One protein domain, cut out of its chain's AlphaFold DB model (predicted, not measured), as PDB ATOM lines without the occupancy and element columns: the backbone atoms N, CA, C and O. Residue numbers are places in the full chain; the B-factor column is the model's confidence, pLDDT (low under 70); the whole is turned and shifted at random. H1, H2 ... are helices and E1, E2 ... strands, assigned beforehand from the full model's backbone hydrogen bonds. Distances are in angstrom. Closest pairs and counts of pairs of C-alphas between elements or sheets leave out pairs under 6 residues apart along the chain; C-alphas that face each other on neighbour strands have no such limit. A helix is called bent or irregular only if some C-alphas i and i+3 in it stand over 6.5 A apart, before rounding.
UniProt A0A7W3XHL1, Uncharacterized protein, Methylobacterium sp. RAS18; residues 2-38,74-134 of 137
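AT A GLANCE: This is residues 2 to 38 and 74 to 134 of the 137 residues of an uncharacterized protein of Methylobacterium sp. RAS18 (UniProt A0A7W3XHL1). Helix H4 is the middle of a loose helical fold: the first arm of the long bent helix H1 runs beside it, H2 crosses it on another side, and short H3 makes a corner with its first end. The small strand hairpin E1 and E2 lies beyond H3, far from the mean of the C-alphas, while residues 29 to 37, at the far end of H1, stick out. The printed part has 98 residues, mostly helix by class, in the order H1, H2, E1, E2, H3, H4, with E1 and E2 an antiparallel sheet of two. It is loose, with a radius of gyration of the C-alphas of 17.0 A and spans of 49 by 39 by 24 A.

IN THESE COORDINATES: Find C-alpha 2 at (2.669, 1.134, -36.151), where H1, residues 2 to 32, begins. By its hydrogen bonds it was assigned as one helix, but it is bent: C-alphas 18 and 21 are 6.6 A apart. Its arms are H1a, residues 2 to 18, 24.4 A long, and H1b, residues 21 to 32, 16.3 A long. After the cut, look for H2 at residues 77 to 92, 22.1 A long. Next come strands E1, residues 96 to 98, and E2, residues 104 to 106, then H3, residues 107 to 112. H4, residues 115 to 132, runs 26.3 A to C-alpha 132 at (1.594, -12.425, -24.456).

HOW THE PARTS SIT: Begin at H4, the hub. H1a touches it with residues 11 to 18 alone, at a shallow tilt of 16 degrees, opposite ways; the closest C-alphas, of Asp 18 and Gly 119, are 4.5 A apart. H1b stands at a shallow tilt of 30 degrees to H1a and only just touches H4, only at their ends, with 3 pairs of C-alphas within 8 A, the closest Pro 22 and Val 116 at 5.6 A. H2 touches H4 at a steep tilt of 63 degrees, with the closest C-alphas, of Val 87 and Arg 122, 6.4 A apart. H1a and H2 are apart. H3 only just touches H4, only at the corner by their link, with 3 pairs of C-alphas within 8 A; the closest, of Leu 111 and Val 117, are 6.0 A apart. H3 also touches H2 at a steep tilt of 38 degrees, closest at the C-alphas of Ile 91 and Ser 108, 5.1 A. In the hairpin of E1 and E2, N 97 and O 105 are within hydrogen-bond range at 3.0 A, N 105 and O 97 at 2.9 A. Every O i to N i+4 pair is within hydrogen-bond range in H1a, H1b, H2, H3 and H4.

THE WHOLE: The C-alphas farthest apart, of Ala 2 and Gly 102, are 53.2 A from each other. Residues 39 to 73 are not printed, and C-alphas 38 and 74 are 40.3 A apart across the cut. The links H2 to E1, E1 to E2, E2 to H3 and H3 to H4 are tight. The mean pLDDT of the printed part is 73.4; look for values under 70 at residues 74 to 80 and 126 to 134, among others.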
ATOM      1  N   ALA A   2       3.765   0.160 -36.335       54.69
ATOM      2  CA  ALA A   2       2.669   1.134 -36.151       54.69
ATOM      3  C   ALA A   2       1.442   0.597 -35.373       54.69
ATOM      4  O   ALA A   2       0.898   1.302 -34.530       54.69
ATOM      5  N   ASN A   3       1.067  -0.670 -35.580       64.06
ATOM      6  CA  ASN A   3      -0.048  -1.317 -34.870       64.06
ATOM      7  C   ASN A   3       0.206  -1.438 -33.347       64.06
ATOM      8  O   ASN A   3      -0.680  -1.204 -32.537       64.06
ATOM      9  N   ARG A   4       1.462  -1.674 -32.944       67.50
ATOM     10  CA  ARG A   4       1.845  -1.808 -31.529       67.50
ATOM     11  C   ARG A   4       1.747  -0.483 -30.774       67.50
ATOM     12  O   ARG A   4       1.352  -0.475 -29.615       67.50
ATOM     13  N   LEU A   5       2.096   0.633 -31.418       71.50
ATOM     14  CA  LEU A   5       1.992   1.961 -30.804       71.50
ATOM     15  C   LEU A   5       0.523   2.344 -30.573       71.50
ATOM     16  O   LEU A   5       0.193   2.832 -29.499       71.50
ATOM     17  N   LEU A   6      -0.349   2.067 -31.548       69.25
ATOM     18  CA  LEU A   6      -1.791   2.307 -31.436       69.25
ATOM     19  C   LEU A   6      -2.424   1.459 -30.327       69.25
ATOM     20  O   LEU A   6      -3.104   2.009 -29.472       69.25
ATOM     21  N   GLN A   7      -2.126   0.158 -30.279       66.44
ATOM     22  CA  GLN A   7      -2.592  -0.735 -29.210       66.44
ATOM     23  C   GLN A   7      -2.087  -0.308 -27.824       66.44
ATOM     24  O   GLN A   7      -2.831  -0.344 -26.852       66.44
ATOM     25  N   THR A   8      -0.824   0.122 -27.726       70.81
ATOM     26  CA  THR A   8      -0.249   0.599 -26.456       70.81
ATOM     27  C   THR A   8      -0.914   1.899 -26.000       70.81
ATOM     28  O   THR A   8      -1.188   2.062 -24.814       70.81
ATOM     29  N   ALA A   9      -1.182   2.821 -26.930       73.75
ATOM     30  CA  ALA A   9      -1.855   4.081 -26.637       73.75
ATOM     31  C   ALA A   9      -3.320   3.866 -26.226       73.75
ATOM     32  O   ALA A   9      -3.738   4.413 -25.211       73.75
ATOM     33  N   ASP A  10      -4.070   3.037 -26.960       74.25
ATOM     34  CA  ASP A  10      -5.452   2.672 -26.616       74.25
ATOM     35  C   ASP A  10      -5.522   2.042 -25.220       74.25
ATOM     36  O   ASP A  10      -6.261   2.510 -24.357       74.25
ATOM     37  N   LEU A  11      -4.653   1.068 -24.939       71.81
ATOM     38  CA  LEU A  11      -4.589   0.431 -23.630       71.81
ATOM     39  C   LEU A  11      -4.239   1.410 -22.505       71.81
ATOM     40  O   LEU A  11      -4.803   1.316 -21.414       71.81
ATOM     41  N   HIS A  12      -3.329   2.354 -22.751       76.44
ATOM     42  CA  HIS A  12      -2.972   3.380 -21.776       76.44
ATOM     43  C   HIS A  12      -4.171   4.273 -21.430       76.44
ATOM     44  O   HIS A  12      -4.474   4.453 -20.251       76.44
ATOM     45  N   PHE A  13      -4.886   4.784 -22.437       79.44
ATOM     46  CA  PHE A  13      -6.040   5.656 -22.210       79.44
ATOM     47  C   PHE A  13      -7.243   4.906 -21.631       79.44
ATOM     48  O   PHE A  13      -7.878   5.428 -20.719       79.44
ATOM     49  N   ARG A  14      -7.508   3.666 -22.068       75.25
ATOM     50  CA  ARG A  14      -8.530   2.802 -21.452       75.25
ATOM     51  C   ARG A  14      -8.201   2.493 -19.992       75.25
ATOM     52  O   ARG A  14      -9.065   2.622 -19.140       75.25
ATOM     53  N   THR A  15      -6.941   2.184 -19.676       72.56
ATOM     54  CA  THR A  15      -6.505   1.986 -18.281       72.56
ATOM     55  C   THR A  15      -6.721   3.251 -17.457       72.56
ATOM     56  O   THR A  15      -7.212   3.172 -16.336       72.56
ATOM     57  N   TYR A  16      -6.381   4.422 -17.995       76.06
ATOM     58  CA  TYR A  16      -6.601   5.690 -17.305       76.06
ATOM     59  C   TYR A  16      -8.094   5.930 -17.015       76.06
ATOM     60  O   TYR A  16      -8.447   6.265 -15.884       76.06
ATOM     61  N   LEU A  17      -8.963   5.695 -18.002       75.44
ATOM     62  CA  LEU A  17     -10.422   5.785 -17.871       75.44
ATOM     63  C   LEU A  17     -10.980   4.805 -16.835       75.44
ATOM     64  O   LEU A  17     -11.761   5.203 -15.982       75.44
ATOM     65  N   ASP A  18     -10.542   3.551 -16.878       72.19
ATOM     66  CA  ASP A  18     -11.101   2.495 -16.036       72.19
ATOM     67  C   ASP A  18     -10.569   2.552 -14.593       72.19
ATOM     68  O   ASP A  18     -11.218   2.062 -13.673       72.19
ATOM     69  N   THR A  19      -9.379   3.123 -14.365       71.19
ATOM     70  CA  THR A  19      -8.684   3.018 -13.065       71.19
ATOM     71  C   THR A  19      -8.394   4.354 -12.405       71.19
ATOM     72  O   THR A  19      -8.655   4.527 -11.217       71.19
ATOM     73  N   VAL A  20      -7.857   5.309 -13.162       76.12
ATOM     74  CA  VAL A  20      -7.369   6.574 -12.614       76.12
ATOM     75  C   VAL A  20      -8.516   7.567 -12.467       76.12
ATOM     76  O   VAL A  20      -8.596   8.252 -11.451       76.12
ATOM     77  N   MET A  21      -9.443   7.615 -13.429       81.94
ATOM     78  CA  MET A  21     -10.592   8.518 -13.343       81.94
ATOM     79  C   MET A  21     -11.514   8.234 -12.150       81.94
ATOM     80  O   MET A  21     -11.780   9.183 -11.417       81.94
ATOM     81  N   PRO A  22     -11.906   6.982 -11.847       77.88
ATOM     82  CA  PRO A  22     -12.728   6.709 -10.667       77.88
ATOM     83  C   PRO A  22     -12.029   7.061  -9.340       77.88
ATOM     84  O   PRO A  22     -12.684   7.433  -8.368       77.88
ATOM     85  N   LEU A  23     -10.689   6.997  -9.285       71.81
ATOM     86  CA  LEU A  23      -9.918   7.479  -8.130       71.81
ATOM     87  C   LEU A  23      -9.973   9.005  -8.007       71.81
ATOM     88  O   LEU A  23     -10.141   9.527  -6.905       71.81
ATOM     89  N   HIS A  24      -9.832   9.720  -9.124       82.06
ATOM     90  CA  HIS A  24      -9.968  11.174  -9.140       82.06
ATOM     91  C   HIS A  24     -11.384  11.617  -8.751       82.06
ATOM     92  O   HIS A  24     -11.519  12.561  -7.978       82.06
ATOM     93  N   GLU A  25     -12.422  10.929  -9.231       83.25
ATOM     94  CA  GLU A  25     -13.819  11.191  -8.861       83.25
ATOM     95  C   GLU A  25     -14.028  11.044  -7.352       83.25
ATOM     96  O   GLU A  25     -14.488  11.985  -6.708       83.25
ATOM     97  N   SER A  26     -13.585   9.927  -6.765       75.38
ATOM     98  CA  SER A  26     -13.690   9.698  -5.319       75.38
ATOM     99  C   SER A  26     -12.958  10.765  -4.496       75.38
ATOM    100  O   SER A  26     -13.478  11.217  -3.475       75.38
ATOM    101  N   LEU A  27     -11.778  11.209  -4.941       79.56
ATOM    102  CA  LEU A  27     -11.038  12.286  -4.280       79.56
ATOM    103  C   LEU A  27     -11.790  13.624  -4.360       79.56
ATOM    104  O   LEU A  27     -11.861  14.352  -3.372       79.56
ATOM    105  N   VAL A  28     -12.358  13.955  -5.523       82.94
ATOM    106  CA  VAL A  28     -13.148  15.181  -5.708       82.94
ATOM    107  C   VAL A  28     -14.404  15.157  -4.837       82.94
ATOM    108  O   VAL A  28     -14.722  16.177  -4.226       82.94
ATOM    109  N   GLU A  29     -15.087  14.018  -4.727       83.81
ATOM    110  CA  GLU A  29     -16.241  13.846  -3.837       83.81
ATOM    111  C   GLU A  29     -15.869  14.100  -2.371       83.81
ATOM    112  O   GLU A  29     -16.536  14.880  -1.686       83.81
ATOM    113  N   GLU A  30     -14.768  13.507  -1.898       79.88
ATOM    114  CA  GLU A  30     -14.279  13.701  -0.531       79.88
ATOM    115  C   GLU A  30     -13.882  15.161  -0.269       79.88
ATOM    116  O   GLU A  30     -14.222  15.721   0.775       79.88
ATOM    117  N   MET A  31     -13.213  15.813  -1.225       79.75
ATOM    118  CA  MET A  31     -12.842  17.227  -1.122       79.75
ATOM    119  C   MET A  31     -14.068  18.144  -1.089       79.75
ATOM    120  O   MET A  31     -14.115  19.071  -0.282       79.75
ATOM    121  N   CYS A  32     -15.079  17.880  -1.921       83.06
ATOM    122  CA  CYS A  32     -16.324  18.652  -1.944       83.06
ATOM    123  C   CYS A  32     -17.145  18.507  -0.653       83.06
ATOM    124  O   CYS A  32     -17.940  19.391  -0.336       83.06
ATOM    125  N   ALA A  33     -16.960  17.419   0.100       83.19
ATOM    126  CA  ALA A  33     -17.599  17.222   1.399       83.19
ATOM    127  C   ALA A  33     -16.955  18.052   2.532       83.19
ATOM    128  O   ALA A  33     -17.520  18.144   3.626       83.19
ATOM    129  N   GLN A  34     -15.787  18.663   2.299       81.06
ATOM    130  CA  GLN A  34     -15.101  19.510   3.275       81.06
ATOM    131  C   GLN A  34     -15.600  20.965   3.226       81.06
ATOM    132  O   GLN A  34     -16.138  21.441   2.232       81.06
ATOM    133  N   ALA A  35     -15.393  21.714   4.314       76.44
ATOM    134  CA  ALA A  35     -15.868  23.099   4.435       76.44
ATOM    135  C   ALA A  35     -15.135  24.106   3.520       76.44
ATOM    136  O   ALA A  35     -15.589  25.240   3.362       76.44
ATOM    137  N   CYS A  36     -14.000  23.719   2.933       71.25
ATOM    138  CA  CYS A  36     -13.206  24.560   2.044       71.25
ATOM    139  C   CYS A  36     -13.409  24.127   0.591       71.25
ATOM    140  O   CYS A  36     -13.056  23.012   0.224       71.25
ATOM    141  N   SER A  37     -13.934  25.026  -0.247       66.81
ATOM    142  CA  SER A  37     -14.091  24.765  -1.681       66.81
ATOM    143  C   SER A  37     -12.748  24.916  -2.417       66.81
ATOM    144  O   SER A  37     -12.139  25.992  -2.344       66.81
ATOM    145  N   PRO A  38     -12.263  23.886  -3.133       74.62
ATOM    146  CA  PRO A  38     -10.954  23.889  -3.786       74.62
ATOM    147  C   PRO A  38     -11.010  24.571  -5.170       74.62
ATOM    148  O   PRO A  38     -10.852  23.928  -6.206       74.62
ATOM    149  N   ASP A  74     -15.489  -1.892 -35.158       48.81
ATOM    150  CA  ASP A  74     -16.476  -2.133 -34.113       48.81
ATOM    151  C   ASP A  74     -15.685  -2.653 -32.914       48.81
ATOM    152  O   ASP A  74     -14.975  -3.667 -33.013       48.81
ATOM    153  N   ALA A  75     -15.706  -1.893 -31.814       52.91
ATOM    154  CA  ALA A  75     -15.258  -2.428 -30.549       52.91
ATOM    155  C   ALA A  75     -16.038  -3.730 -30.406       52.91
ATOM    156  O   ALA A  75     -17.262  -3.724 -30.517       52.91
ATOM    157  N   ASP A  76     -15.336  -4.861 -30.335       57.09
ATOM    158  CA  ASP A  76     -16.003  -6.150 -30.238       57.09
ATOM    159  C   ASP A  76     -16.676  -6.194 -28.867       57.09
ATOM    160  O   ASP A  76     -16.082  -6.633 -27.879       57.09
ATOM    161  N   ASP A  77     -17.903  -5.675 -28.812       57.09
ATOM    162  CA  ASP A  77     -18.727  -5.542 -27.617       57.09
ATOM    163  C   ASP A  77     -18.871  -6.904 -26.929       57.09
ATOM    164  O   ASP A  77     -18.993  -6.985 -25.708       57.09
ATOM    165  N   ALA A  78     -18.778  -8.001 -27.690       59.31
ATOM    166  CA  ALA A  78     -18.774  -9.351 -27.148       59.31
ATOM    167  C   ALA A  78     -17.472  -9.687 -26.401       59.31
ATOM    168  O   ALA A  78     -17.513 -10.392 -25.392       59.31
ATOM    169  N   THR A  79     -16.316  -9.195 -26.850       64.44
ATOM    170  CA  THR A  79     -15.044  -9.350 -26.130       64.44
ATOM    171  C   THR A  79     -15.007  -8.481 -24.873       64.44
ATOM    172  O   THR A  79     -14.613  -8.981 -23.816       64.44
ATOM    173  N   ASP A  80     -15.467  -7.228 -24.946       68.00
ATOM    174  CA  ASP A  80     -15.529  -6.339 -23.777       68.00
ATOM    175  C   ASP A  80     -16.543  -6.856 -22.730       68.00
ATOM    176  O   ASP A  80     -16.217  -6.924 -21.544       68.00
ATOM    177  N   ALA A  81     -17.707  -7.366 -23.150       71.38
ATOM    178  CA  ALA A  81     -18.685  -7.977 -22.242       71.38
ATOM    179  C   ALA A  81     -18.175  -9.270 -21.576       71.38
ATOM    180  O   ALA A  81     -18.434  -9.505 -20.393       71.38
ATOM    181  N   ARG A  82     -17.428 -10.110 -22.306       75.00
ATOM    182  CA  ARG A  82     -16.811 -11.330 -21.748       75.00
ATOM    183  C   ARG A  82     -15.706 -11.008 -20.754       75.00
ATOM    184  O   ARG A  82     -15.551 -11.721 -19.764       75.00
ATOM    185  N   LEU A  83     -14.944  -9.946 -21.005       75.00
ATOM    186  CA  LEU A  83     -13.948  -9.458 -20.060       75.00
ATOM    187  C   LEU A  83     -14.623  -8.977 -18.773       75.00
ATOM    188  O   LEU A  83     -14.193  -9.348 -17.682       75.00
ATOM    189  N   ASP A  84     -15.714  -8.228 -18.890       76.88
ATOM    190  CA  ASP A  84     -16.467  -7.767 -17.731       76.88
ATOM    191  C   ASP A  84     -17.059  -8.935 -16.929       76.88
ATOM    192  O   ASP A  84     -16.970  -8.954 -15.701       76.88
ATOM    193  N   GLU A  85     -17.624  -9.942 -17.600       79.75
ATOM    194  CA  GLU A  85     -18.121 -11.163 -16.958       79.75
ATOM    195  C   GLU A  85     -17.003 -11.916 -16.222       79.75
ATOM    196  O   GLU A  85     -17.181 -12.326 -15.073       79.75
ATOM    197  N   PHE A  86     -15.824 -12.029 -16.837       80.50
ATOM    198  CA  PHE A  86     -14.648 -12.627 -16.211       80.50
ATOM    199  C   PHE A  86     -14.220 -11.875 -14.943       80.50
ATOM    200  O   PHE A  86     -14.018 -12.502 -13.901       80.50
ATOM    201  N   VAL A  87     -14.125 -10.541 -14.993       79.62
ATOM    202  CA  VAL A  87     -13.744  -9.719 -13.831       79.62
ATOM    203  C   VAL A  87     -14.791  -9.829 -12.718       79.62
ATOM    204  O   VAL A  87     -14.425 -10.017 -11.554       79.62
ATOM    205  N   ARG A  88     -16.091  -9.803 -13.054       79.81
ATOM    206  CA  ARG A  88     -17.175 -10.042 -12.080       79.81
ATOM    207  C   ARG A  88     -17.049 -11.420 -11.435       79.81
ATOM    208  O   ARG A  88     -17.178 -11.530 -10.218       79.81
ATOM    209  N   GLY A  89     -16.756 -12.454 -12.225       79.12
ATOM    210  CA  GLY A  89     -16.526 -13.812 -11.732       79.12
ATOM    211  C   GLY A  89     -15.333 -13.905 -10.776       79.12
ATOM    212  O   GLY A  89     -15.431 -14.549  -9.732       79.12
ATOM    213  N   LEU A  90     -14.227 -13.226 -11.084       80.50
ATOM    214  CA  LEU A  90     -13.046 -13.142 -10.217       80.50
ATOM    215  C   LEU A  90     -13.366 -12.493  -8.867       80.50
ATOM    216  O   LEU A  90     -13.023 -13.044  -7.823       80.50
ATOM    217  N   ILE A  91     -14.059 -11.352  -8.889       80.19
ATOM    218  CA  ILE A  91     -14.453 -10.627  -7.675       80.19
ATOM    219  C   ILE A  91     -15.443 -11.452  -6.849       80.19
ATOM    220  O   ILE A  91     -15.282 -11.557  -5.636       80.19
ATOM    221  N   ALA A  92     -16.433 -12.083  -7.483       79.12
ATOM    222  CA  ALA A  92     -17.438 -12.894  -6.796       79.12
ATOM    223  C   ALA A  92     -16.835 -14.108  -6.069       79.12
ATOM    224  O   ALA A  92     -17.329 -14.500  -5.013       79.12
ATOM    225  N   ASN A  93     -15.753 -14.673  -6.610       80.06
ATOM    226  CA  ASN A  93     -15.027 -15.796  -6.012       80.06
ATOM    227  C   ASN A  93     -13.880 -15.360  -5.084       80.06
ATOM    228  O   ASN A  93     -13.130 -16.208  -4.596       80.06
ATOM    229  N   ALA A  94     -13.716 -14.058  -4.833       78.88
ATOM    230  CA  ALA A  94     -12.681 -13.579  -3.936       78.88
ATOM    231  C   ALA A  94     -12.968 -14.030  -2.492       78.88
ATOM    232  O   ALA A  94     -14.097 -13.959  -2.006       78.88
ATOM    233  N   GLY A  95     -11.927 -14.535  -1.822       82.12
ATOM    234  CA  GLY A  95     -12.032 -15.167  -0.508       82.12
ATOM    235  C   GLY A  95     -12.302 -14.197   0.647       82.12
ATOM    236  O   GLY A  95     -12.779 -13.077   0.478       82.12
ATOM    237  N   VAL A  96     -11.976 -14.637   1.859       85.31
ATOM    238  CA  VAL A  96     -12.058 -13.815   3.072       85.31
ATOM    239  C   VAL A  96     -10.648 -13.427   3.493       85.31
ATOM    240  O   VAL A  96      -9.763 -14.281   3.543       85.31
ATOM    241  N   VAL A  97     -10.443 -12.150   3.808       81.12
ATOM    242  CA  VAL A  97      -9.210 -11.671   4.440       81.12
ATOM    243  C   VAL A  97      -9.493 -11.436   5.914       81.12
ATOM    244  O   VAL A  97     -10.412 -10.695   6.262       81.12
ATOM    245  N   THR A  98      -8.696 -12.070   6.770       84.69
ATOM    246  CA  THR A  98      -8.729 -11.861   8.219       84.69
ATOM    247  C   THR A  98      -7.531 -11.018   8.631       84.69
ATOM    248  O   THR A  98      -6.380 -11.365   8.362       84.69
ATOM    249  N   PHE A  99      -7.811  -9.894   9.279       84.50
ATOM    250  CA  PHE A  99      -6.825  -8.961   9.797       84.50
ATOM    251  C   PHE A  99      -6.329  -9.402  11.180       84.50
ATOM    252  O   PHE A  99      -6.934 -10.223  11.870       84.50
ATOM    253  N   ARG A 100      -5.186  -8.847  11.599       80.56
ATOM    254  CA  ARG A 100      -4.520  -9.202  12.864       80.56
ATOM    255  C   ARG A 100      -5.359  -8.880  14.110       80.56
ATOM    256  O   ARG A 100      -5.143  -9.482  15.154       80.56
ATOM    257  N   ASP A 101      -6.284  -7.937  13.999       88.69
ATOM    258  CA  ASP A 101      -7.236  -7.541  15.041       88.69
ATOM    259  C   ASP A 101      -8.450  -8.488  15.152       88.69
ATOM    260  O   ASP A 101      -9.302  -8.291  16.015       88.69
ATOM    261  N   GLY A 102      -8.523  -9.528  14.311       86.12
ATOM    262  CA  GLY A 102      -9.626 -10.487  14.262       86.12
ATOM    263  C   GLY A 102     -10.762 -10.088  13.317       86.12
ATOM    264  O   GLY A 102     -11.673 -10.888  13.094       86.12
ATOM    265  N   THR A 103     -10.703  -8.899  12.714       89.06
ATOM    266  CA  THR A 103     -11.693  -8.448  11.733       89.06
ATOM    267  C   THR A 103     -11.592  -9.307  10.474       89.06
ATOM    268  O   THR A 103     -10.501  -9.548   9.966       89.06
ATOM    269  N   SER A 104     -12.723  -9.782   9.952       85.31
ATOM    270  CA  SER A 104     -12.771 -10.536   8.694       85.31
ATOM    271  C   SER A 104     -13.643  -9.816   7.682       85.31
ATOM    272  O   SER A 104     -14.763  -9.422   8.000       85.31
ATOM    273  N   VAL A 105     -13.134  -9.660   6.462       83.06
ATOM    274  CA  VAL A 105     -13.825  -8.981   5.364       83.06
ATOM    275  C   VAL A 105     -13.938  -9.939   4.186       83.06
ATOM    276  O   VAL A 105     -12.940 -10.523   3.751       83.06
ATOM    277  N   LYS A 106     -15.154 -10.107   3.655       83.38
ATOM    278  CA  LYS A 106     -15.345 -10.753   2.354       83.38
ATOM    279  C   LYS A 106     -14.771  -9.841   1.287       83.38
ATOM    280  O   LYS A 106     -15.247  -8.725   1.089       83.38
ATOM    281  N   VAL A 107     -13.753 -10.329   0.593       76.38
ATOM    282  CA  VAL A 107     -13.075  -9.555  -0.444       76.38
ATOM    283  C   VAL A 107     -14.056  -9.219  -1.564       76.38
ATOM    284  O   VAL A 107     -14.043  -8.102  -2.054       76.38
ATOM    285  N   SER A 108     -14.986 -10.117  -1.898       77.19
ATOM    286  CA  SER A 108     -16.042  -9.833  -2.877       77.19
ATOM    287  C   SER A 108     -16.882  -8.602  -2.515       77.19
ATOM    288  O   SER A 108     -17.097  -7.746  -3.367       77.19
ATOM    289  N   GLU A 109     -17.285  -8.460  -1.250       75.56
ATOM    290  CA  GLU A 109     -18.038  -7.297  -0.759       75.56
ATOM    291  C   GLU A 109     -17.180  -6.024  -0.796       75.56
ATOM    292  O   GLU A 109     -17.635  -5.003  -1.303       75.56
ATOM    293  N   ALA A 110     -15.917  -6.096  -0.366       69.94
ATOM    294  CA  ALA A 110     -14.999  -4.952  -0.366       69.94
ATOM    295  C   ALA A 110     -14.573  -4.480  -1.768       69.94
ATOM    296  O   ALA A 110     -14.323  -3.297  -1.972       69.94
ATOM    297  N   LEU A 111     -14.460  -5.394  -2.732       71.00
ATOM    298  CA  LEU A 111     -14.084  -5.066  -4.107       71.00
ATOM    299  C   LEU A 111     -15.300  -4.648  -4.945       71.00
ATOM    300  O   LEU A 111     -15.156  -3.839  -5.854       71.00
ATOM    301  N   SER A 112     -16.500  -5.157  -4.636       68.00
ATOM    302  CA  SER A 112     -17.740  -4.785  -5.338       68.00
ATOM    303  C   SER A 112     -18.209  -3.353  -5.067       68.00
ATOM    304  O   SER A 112     -18.949  -2.790  -5.869       68.00
ATOM    305  N   THR A 113     -17.772  -2.751  -3.961       67.94
ATOM    306  CA  THR A 113     -18.107  -1.372  -3.589       67.94
ATOM    307  C   THR A 113     -17.205  -0.332  -4.250       67.94
ATOM    308  O   THR A 113     -17.517   0.853  -4.184       67.94
ATOM    309  N   SER A 114     -16.110  -0.744  -4.905       67.25
ATOM    310  CA  SER A 114     -15.144   0.168  -5.520       67.25
ATOM    311  C   SER A 114     -15.030  -0.056  -7.036       67.25
ATOM    312  O   SER A 114     -14.406  -1.032  -7.466       67.25
ATOM    313  N   PRO A 115     -15.560   0.853  -7.879       66.88
ATOM    314  CA  PRO A 115     -15.425   0.748  -9.337       66.88
ATOM    315  C   PRO A 115     -13.958   0.778  -9.803       66.88
ATOM    316  O   PRO A 115     -13.615   0.155 -10.806       66.88
ATOM    317  N   VAL A 116     -13.070   1.402  -9.019       68.69
ATOM    318  CA  VAL A 116     -11.615   1.435  -9.247       68.69
ATOM    319  C   VAL A 116     -11.022   0.029  -9.331       68.69
ATOM    320  O   VAL A 116     -10.201  -0.258 -10.200       68.69
ATOM    321  N   VAL A 117     -11.416  -0.861  -8.417       71.81
ATOM    322  CA  VAL A 117     -10.868  -2.221  -8.344       71.81
ATOM    323  C   VAL A 117     -11.266  -3.020  -9.578       71.81
ATOM    324  O   VAL A 117     -10.432  -3.718 -10.157       71.81
ATOM    325  N   PHE A 118     -12.530  -2.904  -9.985       74.19
ATOM    326  CA  PHE A 118     -13.037  -3.556 -11.184       74.19
ATOM    327  C   PHE A 118     -12.216  -3.145 -12.409       74.19
ATOM    328  O   PHE A 118     -11.669  -4.002 -13.108       74.19
ATOM    329  N   GLY A 119     -12.048  -1.837 -12.613       70.25
ATOM    330  CA  GLY A 119     -11.236  -1.312 -13.700       70.25
ATOM    331  C   GLY A 119      -9.765  -1.720 -13.610       70.25
ATOM    332  O   GLY A 119      -9.149  -2.027 -14.629       70.25
ATOM    333  N   ALA A 120      -9.186  -1.801 -12.406       71.19
ATOM    334  CA  ALA A 120      -7.778  -2.164 -12.225       71.19
ATOM    335  C   ALA A 120      -7.503  -3.623 -12.601       71.19
ATOM    336  O   ALA A 120      -6.501  -3.926 -13.259       71.19
ATOM    337  N   ILE A 121      -8.412  -4.530 -12.234       75.00
ATOM    338  CA  ILE A 121      -8.342  -5.936 -12.641       75.00
ATOM    339  C   ILE A 121      -8.531  -6.039 -14.160       75.00
ATOM    340  O   ILE A 121      -7.735  -6.701 -14.829       75.00
ATOM    341  N   ARG A 122      -9.521  -5.331 -14.720       74.75
ATOM    342  CA  ARG A 122      -9.798  -5.282 -16.164       74.75
ATOM    343  C   ARG A 122      -8.575  -4.826 -16.969       74.75
ATOM    344  O   ARG A 122      -8.133  -5.532 -17.877       74.75
ATOM    345  N   ALA A 123      -7.966  -3.708 -16.582       72.06
ATOM    346  CA  ALA A 123      -6.756  -3.176 -17.204       72.06
ATOM    347  C   ALA A 123      -5.563  -4.143 -17.090       72.06
ATOM    348  O   ALA A 123      -4.839  -4.357 -18.062       72.06
ATOM    349  N   SER A 124      -5.386  -4.793 -15.935       71.00
ATOM    350  CA  SER A 124      -4.308  -5.771 -15.717       71.00
ATOM    351  C   SER A 124      -4.421  -6.992 -16.639       71.00
ATOM    352  O   SER A 124      -3.412  -7.492 -17.148       71.00
ATOM    353  N   VAL A 125      -5.644  -7.461 -16.907       73.44
ATOM    354  CA  VAL A 125      -5.906  -8.560 -17.854       73.44
ATOM    355  C   VAL A 125      -5.573  -8.133 -19.290       73.44
ATOM    356  O   VAL A 125      -4.908  -8.874 -20.017       73.44
ATOM    357  N   LEU A 126      -5.955  -6.915 -19.685       69.75
ATOM    358  CA  LEU A 126      -5.643  -6.364 -21.010       69.75
ATOM    359  C   LEU A 126      -4.129  -6.142 -21.222       69.75
ATOM    360  O   LEU A 126      -3.599  -6.443 -22.298       69.75
ATOM    361  N   LEU A 127      -3.412  -5.691 -20.187       69.12
ATOM    362  CA  LEU A 127      -1.945  -5.578 -20.171       69.12
ATOM    363  C   LEU A 127      -1.256  -6.942 -20.305       69.12
ATOM    364  O   LEU A 127      -0.272  -7.081 -21.030       69.12
ATOM    365  N   SER A 128      -1.800  -7.976 -19.664       68.44
ATOM    366  CA  SER A 128      -1.254  -9.337 -19.746       68.44
ATOM    367  C   SER A 128      -1.429  -9.950 -21.142       68.44
ATOM    368  O   SER A 128      -0.517 -10.605 -21.651       68.44
ATOM    369  N   ARG A 129      -2.562  -9.688 -21.811       66.44
ATOM    370  CA  ARG A 129      -2.799 -10.102 -23.208       66.44
ATOM    371  C   ARG A 129      -1.791  -9.467 -24.168       66.44
ATOM    372  O   ARG A 129      -1.178 -10.163 -24.972       66.44
ATOM    373  N   SER A 130      -1.598  -8.156 -24.064       56.81
ATOM    374  CA  SER A 130      -0.695  -7.404 -24.945       56.81
ATOM    375  C   SER A 130       0.788  -7.754 -24.733       56.81
ATOM    376  O   SER A 130       1.581  -7.650 -25.672       56.81
ATOM    377  N   ALA A 131       1.168  -8.238 -23.545       57.16
ATOM    378  CA  ALA A 131       2.482  -8.834 -23.297       57.16
ATOM    379  C   ALA A 131       2.631 -10.237 -23.922       57.16
ATOM    380  O   ALA A 131       3.685 -10.542 -24.475       57.16
ATOM    381  N   SER A 132       1.581 -11.067 -23.889       53.09
ATOM    382  CA  SER A 132       1.594 -12.425 -24.456       53.09
ATOM    383  C   SER A 132       1.773 -12.428 -25.980       53.09
ATOM    384  O   SER A 132       2.535 -13.246 -26.500       53.09
ATOM    385  N   ASP A 133       1.151 -11.480 -26.688       48.56
ATOM    386  CA  ASP A 133       1.309 -11.316 -28.144       48.56
ATOM    387  C   ASP A 133       2.741 -10.898 -28.546       48.56
ATOM    388  O   ASP A 133       3.155 -11.101 -29.686       48.56
ATOM    389  N   ALA A 134       3.536 -10.353 -27.615       47.84
ATOM    390  CA  ALA A 134       4.929  -9.972 -27.855       47.84
ATOM    391  C   ALA A 134       5.931 -11.134 -27.704       47.84
ATOM    392  O   ALA A 134       7.072 -10.999 -28.138       47.84
TER     393      ALA A 134